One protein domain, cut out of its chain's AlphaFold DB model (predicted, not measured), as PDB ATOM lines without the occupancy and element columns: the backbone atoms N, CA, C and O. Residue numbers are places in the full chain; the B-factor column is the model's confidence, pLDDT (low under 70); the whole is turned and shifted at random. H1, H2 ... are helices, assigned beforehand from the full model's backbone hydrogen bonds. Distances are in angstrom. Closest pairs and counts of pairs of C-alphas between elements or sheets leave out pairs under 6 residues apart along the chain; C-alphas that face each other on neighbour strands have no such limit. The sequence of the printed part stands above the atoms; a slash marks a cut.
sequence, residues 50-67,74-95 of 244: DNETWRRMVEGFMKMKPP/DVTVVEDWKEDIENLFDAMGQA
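Overview. This is residues 50 to 67 and 74 to 95 of the 244 residues of the protein "CCHC-type domain-containing protein" of Thalictrum thalictroides (UniProt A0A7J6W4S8). The long helix H2 and the shorter H1 make a wide, open V: the later part of H2, near Leu 88, comes near the later part of H1, near Phe 61, and from there the two helices run outward as two arms. The far ends, residues 50 to 56 in H1 and residues 74 to 80, of which 75 to 80 belong to H2, stand free. The printed part has 40 residues with two named helices, H1 then H2 along the chain, and no named strand; its class is all helix. It is loose, with a radius of gyration of the C-alphas of 11.8 A, and spans 37 by 16 by 16 A.

Arrangement. H2, residues 75 to 91, is the longest helix. H1, residues 50 to 63, is close to it but not clearly touching, with 2 pairs of C-alphas within 8 A. The closest C-alphas of the two, those of Phe 61 and Leu 88, are 7.6 A apart. Their lines stand at a steep tilt of 64 degrees, and they run opposite ways. Their centres are 19.3 A apart. In both helices, every O i to N i+4 pair is within hydrogen-bond range.

Along the chain. H2 runs from C-alpha 75 at (122.898, 25.512, 71.478) to C-alpha 91 at (101.438, 20.359, 61.090), 24.4 A. H1 begins with C-alpha 50 at (92.474, 10.133, 77.243) and measures 20.1 A from there to C-alpha 63.

Size, cuts and confidence. The two C-alphas farthest apart, those of Glu 52 and Asp 74, are 37.0 A apart. Residues 68 to 73 are not printed; across this cut, in the link from H1 to H2, C-alphas 67 and 74 are 16.3 A apart. The mean pLDDT of the printed part is 89.9, and residues 94 to 95 are under 70.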
ATOM      1  N   ASP A  50      91.146   9.540  77.410       71.19
ATOM      2  CA  ASP A  50      92.474  10.133  77.243       71.19
ATOM      3  C   ASP A  50      93.471   9.186  76.554       71.19
ATOM      4  O   ASP A  50      94.361   9.628  75.825       71.19
ATOM      5  N   ASN A  51      93.310   7.866  76.717       83.19
ATOM      6  CA  ASN A  51      94.257   6.887  76.171       83.19
ATOM      7  C   ASN A  51      94.149   6.750  74.643       83.19
ATOM      8  O   ASN A  51      95.168   6.689  73.958       83.19
ATOM      9  N   GLU A  52      92.932   6.721  74.093       85.81
ATOM     10  CA  GLU A  52      92.723   6.604  72.641       85.81
ATOM     11  C   GLU A  52      93.147   7.884  71.915       85.81
ATOM     12  O   GLU A  52      93.810   7.818  70.876       85.81
ATOM     13  N   THR A  53      92.827   9.047  72.488       84.25
ATOM     14  CA  THR A  53      93.276  10.339  71.960       84.25
ATOM     15  C   THR A  53      94.801  10.386  71.942       84.25
ATOM     16  O   THR A  53      95.383  10.580  70.875       84.25
ATOM     17  N   TRP A  54      95.460  10.076  73.065       84.94
ATOM     18  CA  TRP A  54      96.921   9.989  73.145       84.94
ATOM     19  C   TRP A  54      97.527   9.040  72.103       84.94
ATOM     20  O   TRP A  54      98.486   9.409  71.420       84.94
ATOM     21  N   ARG A  55      96.956   7.843  71.909       88.94
ATOM     22  CA  ARG A  55      97.441   6.886  70.898       88.94
ATOM     23  C   ARG A  55      97.399   7.458  69.488       88.94
ATOM     24  O   ARG A  55      98.392   7.338  68.774       88.94
ATOM     25  N   ARG A  56      96.305   8.116  69.098       89.19
ATOM     26  CA  ARG A  56      96.191   8.749  67.772       89.19
ATOM     27  C   ARG A  56      97.211   9.862  67.579       89.19
ATOM     28  O   ARG A  56      97.774   9.979  66.493       89.19
ATOM     29  N   MET A  57      97.484  10.640  68.629       86.88
ATOM     30  CA  MET A  57      98.519  11.677  68.588       86.88
ATOM     31  C   MET A  57      99.906  11.060  68.380       86.88
ATOM     32  O   MET A  57     100.636  11.480  67.485       86.88
ATOM     33  N   VAL A  58     100.244  10.008  69.133       90.56
ATOM     34  CA  VAL A  58     101.527   9.298  68.991       90.56
ATOM     35  C   VAL A  58     101.659   8.634  67.618       90.56
ATOM     36  O   VAL A  58     102.726   8.698  67.008       90.56
ATOM     37  N   GLU A  59     100.598   8.018  67.097       92.75
ATOM     38  CA  GLU A  59     100.600   7.427  65.753       92.75
ATOM     39  C   GLU A  59     100.803   8.485  64.660       92.75
ATOM     40  O   GLU A  59     101.614   8.278  63.751       92.75
ATOM     41  N   GLY A  60     100.123   9.632  64.767       89.81
ATOM     42  CA  GLY A  60     100.316  10.780  63.879       89.81
ATOM     43  C   GLY A  60     101.753  11.300  63.921       89.81
ATOM     44  O   GLY A  60     102.397  11.423  62.876       89.81
ATOM     45  N   PHE A  61     102.288  11.482  65.128       92.69
ATOM     46  CA  PHE A  61     103.659  11.932  65.356       92.69
ATOM     47  C   PHE A  61     104.672  10.982  64.717       92.69
ATOM     48  O   PHE A  61     105.514  11.401  63.925       92.69
ATOM     49  N   MET A  62     104.545   9.674  64.959       93.69
ATOM     50  CA  MET A  62     105.450   8.672  64.383       93.69
ATOM     51  C   MET A  62     105.343   8.587  62.854       93.69
ATOM     52  O   MET A  62     106.345   8.331  62.179       93.69
ATOM     53  N   LYS A  63     104.157   8.837  62.284       93.81
ATOM     54  CA  LYS A  63     103.943   8.871  60.828       93.81
ATOM     55  C   LYS A  63     104.661  10.046  60.158       93.81
ATOM     56  O   LYS A  63     105.129   9.891  59.029       93.81
ATOM     57  N   MET A  64     104.801  11.169  60.862       91.19
ATOM     58  CA  MET A  64     105.511  12.363  60.389       91.19
ATOM     59  C   MET A  64     107.042  12.250  60.493       91.19
ATOM     60  O   MET A  64     107.743  13.146  60.035       91.19
ATOM     61  N   LYS A  65     107.572  11.123  61.003       94.69
ATOM     62  CA  LYS A  65     109.014  10.828  61.128       94.69
ATOM     63  C   LYS A  65     109.769  11.959  61.845       94.69
ATOM     64  O   LYS A  65     110.565  12.650  61.210       94.69
ATOM     65  N   PRO A  66     109.555  12.116  63.159       94.88
ATOM     66  CA  PRO A  66     110.130  13.217  63.916       94.88
ATOM     67  C   PRO A  66     111.663  13.231  63.800       94.88
ATOM     68  O   PRO A  66     112.286  12.157  63.730       94.88
ATOM     69  N   PRO A  67     112.284  14.423  63.797       96.56
ATOM     70  CA  PRO A  67     113.732  14.550  63.750       96.56
ATOM     71  C   PRO A  67     114.360  13.870  64.970       96.56
ATOM     72  O   PRO A  67     113.897  13.995  66.108       96.56
ATOM     73  N   ASP A  74     125.988  21.923  71.114       96.94
ATOM     74  CA  ASP A  74     125.774  23.194  70.437       96.94
ATOM     75  C   ASP A  74     124.335  23.672  70.656       96.94
ATOM     76  O   ASP A  74     123.385  22.946  70.355       96.94
ATOM     77  N   VAL A  75     124.192  24.890  71.178       97.38
ATOM     78  CA  VAL A  75     122.898  25.512  71.478       97.38
ATOM     79  C   VAL A  75     122.092  25.720  70.200       97.38
ATOM     80  O   VAL A  75     120.890  25.478  70.217       97.38
ATOM     81  N   THR A  76     122.725  26.084  69.079       97.25
ATOM     82  CA  THR A  76     121.980  26.328  67.832       97.25
ATOM     83  C   THR A  76     121.338  25.048  67.310       97.25
ATOM     84  O   THR A  76     120.184  25.058  66.917       97.25
ATOM     85  N   VAL A  77     122.036  23.913  67.412       97.06
ATOM     86  CA  VAL A  77     121.499  22.601  67.013       97.06
ATOM     87  C   VAL A  77     120.315  22.179  67.892       97.06
ATOM     88  O   VAL A  77     119.423  21.472  67.426       97.06
ATOM     89  N   VAL A  78     120.308  22.576  69.168       97.50
ATOM     90  CA  VAL A  78     119.184  22.315  70.080       97.50
ATOM     91  C   VAL A  78     117.980  23.186  69.725       97.50
ATOM     92  O   VAL A  78     116.869  22.659  69.685       97.50
ATOM     93  N   GLU A  79     118.195  24.475  69.448       96.75
ATOM     94  CA  GLU A  79     117.125  25.393  69.032       96.75
ATOM     95  C   GLU A  79     116.521  24.974  67.682       96.75
ATOM     96  O   GLU A  79     115.302  24.847  67.592       96.75
ATOM     97  N   ASP A  80     117.346  24.629  66.687       96.94
ATOM     98  CA  ASP A  80     116.878  24.143  65.380       96.94
ATOM     99  C   ASP A  80     116.035  22.860  65.523       96.94
ATOM    100  O   ASP A  80     114.946  22.740  64.961       96.94
ATOM    101  N   TRP A  81     116.496  21.890  66.328       97.69
ATOM    102  CA  TRP A  81     115.735  20.657  66.578       97.69
ATOM    103  C   TRP A  81     114.395  20.930  67.269       97.69
ATOM    104  O   TRP A  81     113.403  20.254  66.993       97.69
ATOM    105  N   LYS A  82     114.363  21.901  68.186       96.69
ATOM    106  CA  LYS A  82     113.145  22.294  68.891       96.69
ATOM    107  C   LYS A  82     112.141  22.938  67.933       96.69
ATOM    108  O   LYS A  82     110.977  22.540  67.957       96.69
ATOM    109  N   GLU A  83     112.588  23.848  67.068       96.69
ATOM    110  CA  GLU A  83     111.747  24.467  66.036       96.69
ATOM    111  C   GLU A  83     111.158  23.409  65.088       96.69
ATOM    112  O   GLU A  83     109.957  23.415  64.813       96.69
ATOM    113  N   ASP A  84     111.961  22.429  64.658       96.19
ATOM    114  CA  ASP A  84     111.471  21.324  63.826       96.19
ATOM    115  C   ASP A  84     110.374  20.496  64.525       96.19
ATOM    116  O   ASP A  84     109.435  20.022  63.876       96.19
ATOM    117  N   ILE A  85     110.476  20.294  65.843       95.31
ATOM    118  CA  ILE A  85     109.467  19.575  66.634       95.31
ATOM    119  C   ILE A  85     108.189  20.407  66.788       95.31
ATOM    120  O   ILE A  85     107.098  19.855  66.638       95.31
ATOM    121  N   GLU A  86     108.304  21.709  67.052       92.25
ATOM    122  CA  GLU A  86     107.160  22.630  67.143       92.25
ATOM    123  C   GLU A  86     106.403  22.698  65.807       92.25
ATOM    124  O   GLU A  86     105.197  22.444  65.768       92.25
ATOM    125  N   ASN A  87     107.126  22.854  64.693       94.06
ATOM    126  CA  ASN A  87     106.566  22.803  63.339       94.06
ATOM    127  C   ASN A  87     105.842  21.474  63.047       94.06
ATOM    128  O   ASN A  87     104.836  21.442  62.329       94.06
ATOM    129  N   LEU A  88     106.327  20.358  63.603       93.75
ATOM    130  CA  LEU A  88     105.676  19.054  63.475       93.75
ATOM    131  C   LEU A  88     104.337  19.008  64.226       93.75
ATOM    132  O   LEU A  88     103.365  18.458  63.707       93.75
ATOM    133  N   PHE A  89     104.280  19.565  65.440       90.75
ATOM    134  CA  PHE A  89     103.049  19.638  66.234       90.75
ATOM    135  C   PHE A  89     102.001  20.546  65.588       90.75
ATOM    136  O   PHE A  89     100.822  20.172  65.536       90.75
ATOM    137  N   ASP A  90     102.432  21.663  65.009       90.25
ATOM    138  CA  ASP A  90     101.564  22.556  64.242       90.25
ATOM    139  C   ASP A  90     101.015  21.869  62.989       90.25
ATOM    140  O   ASP A  90      99.811  21.917  62.721       90.25
ATOM    141  N   ALA A  91     101.859  21.131  62.260       89.19
ATOM    142  CA  ALA A  91     101.438  20.359  61.090       89.19
ATOM    143  C   ALA A  91     100.442  19.234  61.429       89.19
ATOM    144  O   ALA A  91      99.624  18.852  60.589       89.19
ATOM    145  N   MET A  92     100.488  18.701  62.653       86.06
ATOM    146  CA  MET A  92      99.501  17.736  63.154       86.06
ATOM    147  C   MET A  92      98.191  18.390  63.619       86.06
ATOM    148  O   MET A  92      97.252  17.663  63.949       86.06
ATOM    149  N   GLY A  93      98.103  19.726  63.625       76.44
ATOM    150  CA  GLY A  93      96.889  20.479  63.952       76.44
ATOM    151  C   GLY A  93      96.539  20.503  65.441       76.44
ATOM    152  O   GLY A  93      95.378  20.693  65.784       76.44
ATOM    153  N   GLN A  94      97.508  20.278  66.339       64.12
ATOM    154  CA  GLN A  94      97.231  20.092  67.775       64.12
ATOM    155  C   GLN A  94      97.440  21.327  68.651       64.12
ATOM    156  O   GLN A  94      97.064  21.295  69.822       64.12
ATOM    157  N   ALA A  95      97.979  22.424  68.120       53.25
ATOM    158  CA  ALA A  95      98.165  23.635  68.916       53.25
ATOM    159  C   ALA A  95      96.841  24.367  69.232       53.25
ATOM    160  O   ALA A  95      96.762  25.078  70.230       53.25
TER     161      ALA A  95